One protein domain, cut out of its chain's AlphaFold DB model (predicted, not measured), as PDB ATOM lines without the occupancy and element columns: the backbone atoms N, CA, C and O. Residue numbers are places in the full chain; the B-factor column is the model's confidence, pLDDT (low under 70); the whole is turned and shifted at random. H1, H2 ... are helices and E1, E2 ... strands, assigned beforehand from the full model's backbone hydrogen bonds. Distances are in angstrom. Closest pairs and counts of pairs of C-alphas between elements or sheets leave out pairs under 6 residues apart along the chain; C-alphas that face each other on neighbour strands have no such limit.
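Overview. This is residues 519 to 585 of the 592 residues of the protein "Palmitoyltransferase" of Pyrodinium bahamense (UniProt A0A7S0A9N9). A loose, drawn-out rod has a small strand hairpin, E1 and E2, and short helix H2 toward one end and helix H3 at the other, with H1 between along its length. An unnamed stretch, residues 554 to 570, leads from H2 to H3. The printed part has 67 residues, under half in named elements, in the order H1, E1, E2, H2, H3; the class is mixed, the sheet antiparallel. The radius of gyration of the C-alphas is 14.7 A; the spans are 45 by 21 by 17 A.

Arrangement. E1, residues 530 to 533, and E2, residues 540 to 542, form an antiparallel hairpin at 146 degrees, with N 532 and O 541 2.8 A apart, within hydrogen-bond range. Residues 530 to 531 also pair, antiparallel, with residues 559 to 560. H1, residues 521 to 525, H2, residues 548 to 553, and H3, residues 571 to 580, are apart from each other; in each, every O i to N i+4 pair is within hydrogen-bond range.

Along the chain. E1 spans 10.0 A from C-alpha 530 at (87.567, 13.841, 28.329). H3 spans 13.5 A, ending at C-alpha 580 at (113.466, 17.339, 37.042).

Size, cuts and confidence. The farthest C-alphas, of Arg 536 and Thr 585, are 47.0 A apart. Residues 578 to 585, of which 578 to 580 belong to H3, stand free. The link from H2 to H3 is long. The printed part has no cut, and no printed residue is under 70 in pLDDT.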
ATOM      1  N   GLU A 519      98.812  17.501  31.618       97.38
ATOM      2  CA  GLU A 519      97.670  18.280  31.122       97.38
ATOM      3  C   GLU A 519      97.801  19.720  31.648       97.38
ATOM      4  O   GLU A 519      98.424  19.943  32.689       97.38
ATOM      5  N   LEU A 520      97.256  20.697  30.925       96.81
ATOM      6  CA  LEU A 520      97.211  22.106  31.334       96.81
ATOM      7  C   LEU A 520      95.791  22.500  31.757       96.81
ATOM      8  O   LEU A 520      94.820  21.977  31.210       96.81
ATOM      9  N   ALA A 521      95.650  23.459  32.676       96.81
ATOM     10  CA  ALA A 521      94.330  23.890  33.154       96.81
ATOM     11  C   ALA A 521      93.404  24.379  32.011       96.81
ATOM     12  O   ALA A 521      92.218  24.061  32.014       96.81
ATOM     13  N   ASN A 522      93.941  25.043  30.980       95.50
ATOM     14  CA  ASN A 522      93.199  25.411  29.764       95.50
ATOM     15  C   ASN A 522      92.763  24.190  28.914       95.50
ATOM     16  O   ASN A 522      91.682  24.173  28.335       95.50
ATOM     17  N   GLU A 523      93.562  23.123  28.841       96.19
ATOM     18  CA  GLU A 523      93.161  21.889  28.136       96.19
ATOM     19  C   GLU A 523      92.062  21.136  28.897       96.19
ATOM     20  O   GLU A 523      91.127  20.616  28.286       96.19
ATOM     21  N   TRP A 524      92.136  21.149  30.234       96.75
ATOM     22  CA  TRP A 524      91.078  20.649  31.109       96.75
ATOM     23  C   TRP A 524      89.777  21.444  30.940       96.75
ATOM     24  O   TRP A 524      88.735  20.848  30.683       96.75
ATOM     25  N   LYS A 525      89.841  22.782  30.993       94.62
ATOM     26  CA  LYS A 525      88.696  23.692  30.802       94.62
ATOM     27  C   LYS A 525      87.994  23.490  29.453       94.62
ATOM     28  O   LYS A 525      86.774  23.582  29.374       94.62
ATOM     29  N   ARG A 526      88.755  23.177  28.400       94.69
ATOM     30  CA  ARG A 526      88.238  22.852  27.058       94.69
ATOM     31  C   ARG A 526      87.872  21.375  26.874       94.69
ATOM     32  O   ARG A 526      87.540  20.982  25.764       94.69
ATOM     33  N   ASN A 527      87.945  20.557  27.924       97.06
ATOM     34  CA  ASN A 527      87.624  19.127  27.930       97.06
ATOM     35  C   ASN A 527      88.332  18.286  26.839       97.06
ATOM     36  O   ASN A 527      87.836  17.223  26.455       97.06
ATOM     37  N   ASP A 528      89.515  18.708  26.366       96.56
ATOM     38  CA  ASP A 528      90.194  18.146  25.178       96.56
ATOM     39  C   ASP A 528      90.380  16.609  25.254       96.56
ATOM     40  O   ASP A 528      90.251  15.875  24.260       96.56
ATOM     41  N   PHE A 529      90.650  16.119  26.468       97.81
ATOM     42  CA  PHE A 529      90.996  14.729  26.776       97.81
ATOM     43  C   PHE A 529      89.899  13.961  27.531       97.81
ATOM     44  O   PHE A 529      90.172  12.877  28.045       97.81
ATOM     45  N   TYR A 530      88.671  14.485  27.606       97.94
ATOM     46  CA  TYR A 530      87.567  13.841  28.329       97.94
ATOM     47  C   TYR A 530      86.564  13.202  27.373       97.94
ATOM     48  O   TYR A 530      86.301  13.685  26.267       97.94
ATOM     49  N   VAL A 531      86.000  12.083  27.815       98.31
ATOM     50  CA  VAL A 531      84.966  11.330  27.106       98.31
ATOM     51  C   VAL A 531      83.844  10.957  28.067       98.31
ATOM     52  O   VAL A 531      84.065  10.790  29.263       98.31
ATOM     53  N   VAL A 532      82.646  10.759  27.533       97.94
ATOM     54  CA  VAL A 532      81.524  10.150  28.245       97.94
ATOM     55  C   VAL A 532      81.244   8.783  27.638       97.94
ATOM     56  O   VAL A 532      81.041   8.645  26.428       97.94
ATOM     57  N   THR A 533      81.212   7.756  28.483       97.62
ATOM     58  CA  THR A 533      80.812   6.405  28.080       97.62
ATOM     59  C   THR A 533      79.287   6.292  28.125       97.62
ATOM     60  O   THR A 533      78.673   6.267  29.190       97.62
ATOM     61  N   SER A 534      78.642   6.222  26.958       94.25
ATOM     62  CA  SER A 534      77.180   6.124  26.855       94.25
ATOM     63  C   SER A 534      76.657   4.829  27.488       94.25
ATOM     64  O   SER A 534      76.879   3.745  26.949       94.25
ATOM     65  N   LEU A 535      75.878   4.930  28.573       92.62
ATOM     66  CA  LEU A 535      75.314   3.771  29.288       92.62
ATOM     67  C   LEU A 535      74.482   2.833  28.394       92.62
ATOM     68  O   LEU A 535      74.427   1.630  28.639       92.62
ATOM     69  N   ARG A 536      73.839   3.367  27.345       93.06
ATOM     70  CA  ARG A 536      72.993   2.588  26.424       93.06
ATOM     71  C   ARG A 536      73.786   1.853  25.339       93.06
ATOM     72  O   ARG A 536      73.309   0.841  24.839       93.06
ATOM     73  N   THR A 537      74.940   2.378  24.920       95.56
ATOM     74  CA  THR A 537      75.666   1.871  23.736       95.56
ATOM     75  C   THR A 537      77.092   1.403  24.021       95.56
ATOM     76  O   THR A 537      77.700   0.778  23.157       95.56
ATOM     77  N   GLY A 538      77.653   1.727  25.188       95.75
ATOM     78  CA  GLY A 538      79.068   1.521  25.508       95.75
ATOM     79  C   GLY A 538      80.036   2.378  24.680       95.75
ATOM     80  O   GLY A 538      81.248   2.258  24.853       95.75
ATOM     81  N   LYS A 539      79.542   3.241  23.776       96.69
ATOM     82  CA  LYS A 539      80.393   4.117  22.964       96.69
ATOM     83  C   LYS A 539      80.958   5.235  23.843       96.69
ATOM     84  O   LYS A 539      80.192   5.972  24.464       96.69
ATOM     85  N   ARG A 540      82.284   5.383  23.832       97.75
ATOM     86  CA  ARG A 540      82.988   6.567  24.342       97.75
ATOM     87  C   ARG A 540      82.801   7.698  23.329       97.75
ATOM     88  O   ARG A 540      83.175   7.538  22.166       97.75
ATOM     89  N   VAL A 541      82.181   8.794  23.750       97.62
ATOM     90  CA  VAL A 541      81.974  10.003  22.941       97.62
ATOM     91  C   VAL A 541      82.779  11.133  23.582       97.62
ATOM     92  O   VAL A 541      82.650  11.320  24.791       97.62
ATOM     93  N   PRO A 542      83.636  11.855  22.845       97.81
ATOM     94  CA  PRO A 542      84.351  13.014  23.374       97.81
ATOM     95  C   PRO A 542      83.394  14.068  23.915       97.81
ATOM     96  O   PRO A 542      82.349  14.311  23.320       97.81
ATOM     97  N   VAL A 543      83.758  14.714  25.022       97.19
ATOM     98  CA  VAL A 543      82.900  15.726  25.663       97.19
ATOM     99  C   VAL A 543      82.563  16.870  24.697       97.19
ATOM    100  O   VAL A 543      81.415  17.287  24.625       97.19
ATOM    101  N   ASN A 544      83.520  17.280  23.860       95.88
ATOM    102  CA  ASN A 544      83.340  18.331  22.847       95.88
ATOM    103  C   ASN A 544      82.506  17.900  21.617       95.88
ATOM    104  O   ASN A 544      82.314  18.698  20.705       95.88
ATOM    105  N   GLU A 545      82.046  16.646  21.560       96.69
ATOM    106  CA  GLU A 545      81.084  16.145  20.561       96.69
ATOM    107  C   GLU A 545      79.664  15.994  21.145       96.69
ATOM    108  O   GLU A 545      78.751  15.570  20.433       96.69
ATOM    109  N   LEU A 546      79.466  16.301  22.433       95.75
ATOM    110  CA  LEU A 546      78.148  16.302  23.066       95.75
ATOM    111  C   LEU A 546      77.367  17.568  22.699       95.75
ATOM    112  O   LEU A 546      77.935  18.638  22.495       95.75
ATOM    113  N   SER A 547      76.044  17.438  22.656       96.06
ATOM    114  CA  SER A 547      75.139  18.593  22.662       96.06
ATOM    115  C   SER A 547      75.116  19.260  24.042       96.06
ATOM    116  O   SER A 547      75.323  18.577  25.043       96.06
ATOM    117  N   ASP A 548      74.818  20.561  24.118       95.12
ATOM    118  CA  ASP A 548      74.787  21.318  25.384       95.12
ATOM    119  C   ASP A 548      73.880  20.659  26.446       95.12
ATOM    120  O   ASP A 548      74.245  20.574  27.619       95.12
ATOM    121  N   ASP A 549      72.724  20.124  26.040       95.19
ATOM    122  CA  ASP A 549      71.815  19.389  26.931       95.19
ATOM    123  C   ASP A 549      72.463  18.097  27.475       95.19
ATOM    124  O   ASP A 549      72.393  17.822  28.673       95.19
ATOM    125  N   GLU A 550      73.139  17.313  26.624       94.75
ATOM    126  CA  GLU A 550      73.845  16.089  27.042       94.75
ATOM    127  C   GLU A 550      75.108  16.375  27.860       94.75
ATOM    128  O   GLU A 550      75.455  15.580  28.735       94.75
ATOM    129  N   PHE A 551      75.802  17.479  27.578       94.38
ATOM    130  CA  PHE A 551      76.943  17.954  28.356       94.38
ATOM    131  C   PHE A 551      76.494  18.255  29.790       94.38
ATOM    132  O   PHE A 551      77.070  17.725  30.739       94.38
ATOM    133  N   ASN A 552      75.416  19.031  29.941       94.19
ATOM    134  CA  ASN A 552      74.861  19.397  31.243       94.19
ATOM    135  C   ASN A 552      74.261  18.191  31.990       94.19
ATOM    136  O   ASN A 552      74.476  18.056  33.191       94.19
ATOM    137  N   GLU A 553      73.560  17.278  31.302       95.06
ATOM    138  CA  GLU A 553      73.020  16.050  31.916       95.06
ATOM    139  C   GLU A 553      74.132  15.112  32.430       95.06
ATOM    140  O   GLU A 553      73.921  14.359  33.383       95.06
ATOM    141  N   ARG A 554      75.317  15.123  31.800       94.38
ATOM    142  CA  ARG A 554      76.376  14.121  32.029       94.38
ATOM    143  C   ARG A 554      77.692  14.686  32.555       94.38
ATOM    144  O   ARG A 554      78.687  13.964  32.527       94.38
ATOM    145  N   PHE A 555      77.699  15.915  33.065       93.25
ATOM    146  CA  PHE A 555      78.895  16.589  33.582       93.25
ATOM    147  C   PHE A 555      79.667  15.743  34.618       93.25
ATOM    148  O   PHE A 555      80.876  15.549  34.503       93.25
ATOM    149  N   ASP A 556      78.956  15.117  35.562       94.44
ATOM    150  CA  ASP A 556      79.543  14.225  36.580       94.44
ATOM    151  C   ASP A 556      80.086  12.886  36.027       94.44
ATOM    152  O   ASP A 556      80.752  12.136  36.744       94.44
ATOM    153  N   ALA A 557      79.798  12.553  34.764       96.25
ATOM    154  CA  ALA A 557      80.181  11.300  34.109       96.25
ATOM    155  C   ALA A 557      81.388  11.449  33.160       96.25
ATOM    156  O   ALA A 557      81.636  10.564  32.336       96.25
ATOM    157  N   PHE A 558      82.129  12.559  33.242       97.06
ATOM    158  CA  PHE A 558      83.299  12.812  32.402       97.06
ATOM    159  C   PHE A 558      84.492  11.944  32.838       97.06
ATOM    160  O   PHE A 558      85.034  12.074  33.936       97.06
ATOM    161  N   GLU A 559      84.945  11.069  31.942       97.38
ATOM    162  CA  GLU A 559      86.090  10.182  32.142       97.38
ATOM    163  C   GLU A 559      87.312  10.719  31.386       97.38
ATOM    164  O   GLU A 559      87.250  10.987  30.186       97.38
ATOM    165  N   TYR A 560      88.454  10.846  32.067       97.69
ATOM    166  CA  TYR A 560      89.720  11.187  31.410       97.69
ATOM    167  C   TYR A 560      90.197  10.039  30.507       97.69
ATOM    168  O   TYR A 560      90.255   8.881  30.931       97.69
ATOM    169  N   ASP A 561      90.585  10.362  29.275       97.94
ATOM    170  CA  ASP A 561      91.056   9.412  28.273       97.94
ATOM    171  C   ASP A 561      92.531   9.648  27.923       97.94
ATOM    172  O   ASP A 561      92.859  10.408  27.014       97.94
ATOM    173  N   GLU A 562      93.426   8.930  28.610       97.31
ATOM    174  CA  GLU A 562      94.881   8.941  28.366       97.31
ATOM    175  C   GLU A 562      95.226   8.752  26.875       97.31
ATOM    176  O   GLU A 562      96.155   9.373  26.369       97.31
ATOM    177  N   SER A 563      94.429   7.969  26.132       97.00
ATOM    178  CA  SER A 563      94.660   7.728  24.699       97.00
ATOM    179  C   SER A 563      94.456   8.963  23.809       97.00
ATOM    180  O   SER A 563      94.973   8.999  22.690       97.00
ATOM    181  N   ARG A 564      93.743   9.986  24.304       97.00
ATOM    182  CA  ARG A 564      93.543  11.278  23.629       97.00
ATOM    183  C   ARG A 564      94.609  12.308  23.985       97.00
ATOM    184  O   ARG A 564      94.760  13.265  23.231       97.00
ATOM    185  N   ASN A 565      95.337  12.137  25.090       97.00
ATOM    186  CA  ASN A 565      96.392  13.061  25.495       97.00
ATOM    187  C   ASN A 565      97.767  12.567  25.001       97.00
ATOM    188  O   ASN A 565      98.409  11.753  25.667       97.00
ATOM    189  N   PRO A 566      98.295  13.080  23.870       95.56
ATOM    190  CA  PRO A 566      99.589  12.645  23.349       95.56
ATOM    191  C   PRO A 566     100.767  13.046  24.249       95.56
ATOM    192  O   PRO A 566     101.886  12.592  24.001       95.56
ATOM    193  N   TRP A 567     100.546  13.879  25.269       95.62
ATOM    194  CA  TRP A 567     101.559  14.352  26.213       95.62
ATOM    195  C   TRP A 567     101.611  13.538  27.503       95.62
ATOM    196  O   TRP A 567     102.615  13.620  28.211       95.62
ATOM    197  N   ASP A 568     100.587  12.725  27.777       97.00
ATOM    198  CA  ASP A 568     100.608  11.787  28.890       97.00
ATOM    199  C   ASP A 568     101.617  10.664  28.585       97.00
ATOM    200  O   ASP A 568     101.603  10.029  27.520       97.00
ATOM    201  N   LYS A 569     102.574  10.479  29.496       97.38
ATOM    202  CA  LYS A 569     103.565   9.390  29.503       97.38
ATOM    203  C   LYS A 569     103.463   8.555  30.784       97.38
ATOM    204  O   LYS A 569     104.397   7.828  31.128       97.38
ATOM    205  N   GLY A 570     102.341   8.670  31.493       96.94
ATOM    206  CA  GLY A 570     102.107   8.093  32.806       96.94
ATOM    207  C   GLY A 570     102.692   8.941  33.938       96.94
ATOM    208  O   GLY A 570     103.728   9.598  33.813       96.94
ATOM    209  N   THR A 571     102.041   8.870  35.101       97.69
ATOM    210  CA  THR A 571     102.272   9.750  36.262       97.69
ATOM    211  C   THR A 571     103.730   9.940  36.662       97.69
ATOM    212  O   THR A 571     104.142  11.064  36.935       97.69
ATOM    213  N   VAL A 572     104.534   8.874  36.698       97.75
ATOM    214  CA  VAL A 572     105.940   8.979  37.124       97.75
ATOM    215  C   VAL A 572     106.773   9.769  36.109       97.75
ATOM    216  O   VAL A 572     107.554  10.628  36.510       97.75
ATOM    217  N   ALA A 573     106.580   9.523  34.810       97.06
ATOM    218  CA  ALA A 573     107.297  10.232  33.754       97.06
ATOM    219  C   ALA A 573     106.849  11.697  33.657       97.06
ATOM    220  O   ALA A 573     107.696  12.585  33.568       97.06
ATOM    221  N   ASN A 574     105.542  11.958  33.764       96.94
ATOM    222  CA  ASN A 574     104.976  13.308  33.742       96.94
ATOM    223  C   ASN A 574     105.477  14.148  34.927       96.94
ATOM    224  O   ASN A 574     105.963  15.261  34.734       96.94
ATOM    225  N   CYS A 575     105.449  13.598  36.146       97.69
ATOM    226  CA  CYS A 575     106.000  14.262  37.328       97.69
ATOM    227  C   CYS A 575     107.518  14.478  37.211       97.69
ATOM    228  O   CYS A 575     108.010  15.547  37.568       97.69
ATOM    229  N   TRP A 576     108.270  13.502  36.689       97.38
ATOM    230  CA  TRP A 576     109.714  13.651  36.477       97.38
ATOM    231  C   TRP A 576     110.042  14.738  35.443       97.38
ATOM    232  O   TRP A 576     110.928  15.556  35.682       97.38
ATOM    233  N   ALA A 577     109.306  14.811  34.334       95.31
ATOM    234  CA  ALA A 577     109.423  15.906  33.371       95.31
ATOM    235  C   ALA A 577     109.050  17.253  34.016       95.31
ATOM    236  O   ALA A 577     109.800  18.230  33.945       95.31
ATOM    237  N   PHE A 578     107.930  17.304  34.740       96.31
ATOM    238  CA  PHE A 578     107.487  18.538  35.376       96.31
ATOM    239  C   PHE A 578     108.496  19.079  36.390       96.31
ATOM    240  O   PHE A 578     108.697  20.289  36.406       96.31
ATOM    241  N   TRP A 579     109.167  18.237  37.185       97.38
ATOM    242  CA  TRP A 579     110.094  18.689  38.234       97.38
ATOM    243  C   TRP A 579     111.571  18.703  37.831       97.38
ATOM    244  O   TRP A 579     112.286  19.644  38.178       97.38
ATOM    245  N   CYS A 580     112.042  17.678  37.120       97.31
ATOM    246  CA  CYS A 580     113.466  17.339  37.042       97.31
ATOM    247  C   CYS A 580     114.113  17.585  35.673       97.31
ATOM    248  O   CYS A 580     115.338  17.698  35.612       97.31
ATOM    249  N   THR A 581     113.355  17.714  34.578       94.75
ATOM    250  CA  THR A 581     113.944  18.129  33.291       94.75
ATOM    251  C   THR A 581     114.115  19.653  33.228       94.75
ATOM    252  O   THR A 581     113.450  20.390  33.970       94.75
ATOM    253  N   PRO A 582     114.981  20.183  32.345       93.94
ATOM    254  CA  PRO A 582     114.959  21.602  32.000       93.94
ATOM    255  C   PRO A 582     113.557  22.017  31.536       93.94
ATOM    256  O   PRO A 582     112.871  21.234  30.881       93.94
ATOM    257  N   ARG A 583     113.138  23.254  31.842       92.81
ATOM    258  CA  ARG A 583     111.833  23.791  31.401       92.81
ATOM    259  C   ARG A 583     111.671  23.777  29.879       92.81
ATOM    260  O   ARG A 583     110.554  23.753  29.389       92.81
ATOM    261  N   ARG A 584     112.782  23.862  29.145       91.62
ATOM    262  CA  ARG A 584     112.822  23.978  27.689       91.62
ATOM    263  C   ARG A 584     114.191  23.573  27.155       91.62
ATOM    264  O   ARG A 584     115.201  23.944  27.752       91.62
ATOM    265  N   THR A 585     114.229  22.883  26.020       88.62
ATOM    266  CA  THR A 585     115.433  22.750  25.190       88.62
ATOM    267  C   THR A 585     115.449  23.826  24.092       88.62
ATOM    268  O   THR A 585     114.386  24.315  23.686       88.62
TER     269      THR A 585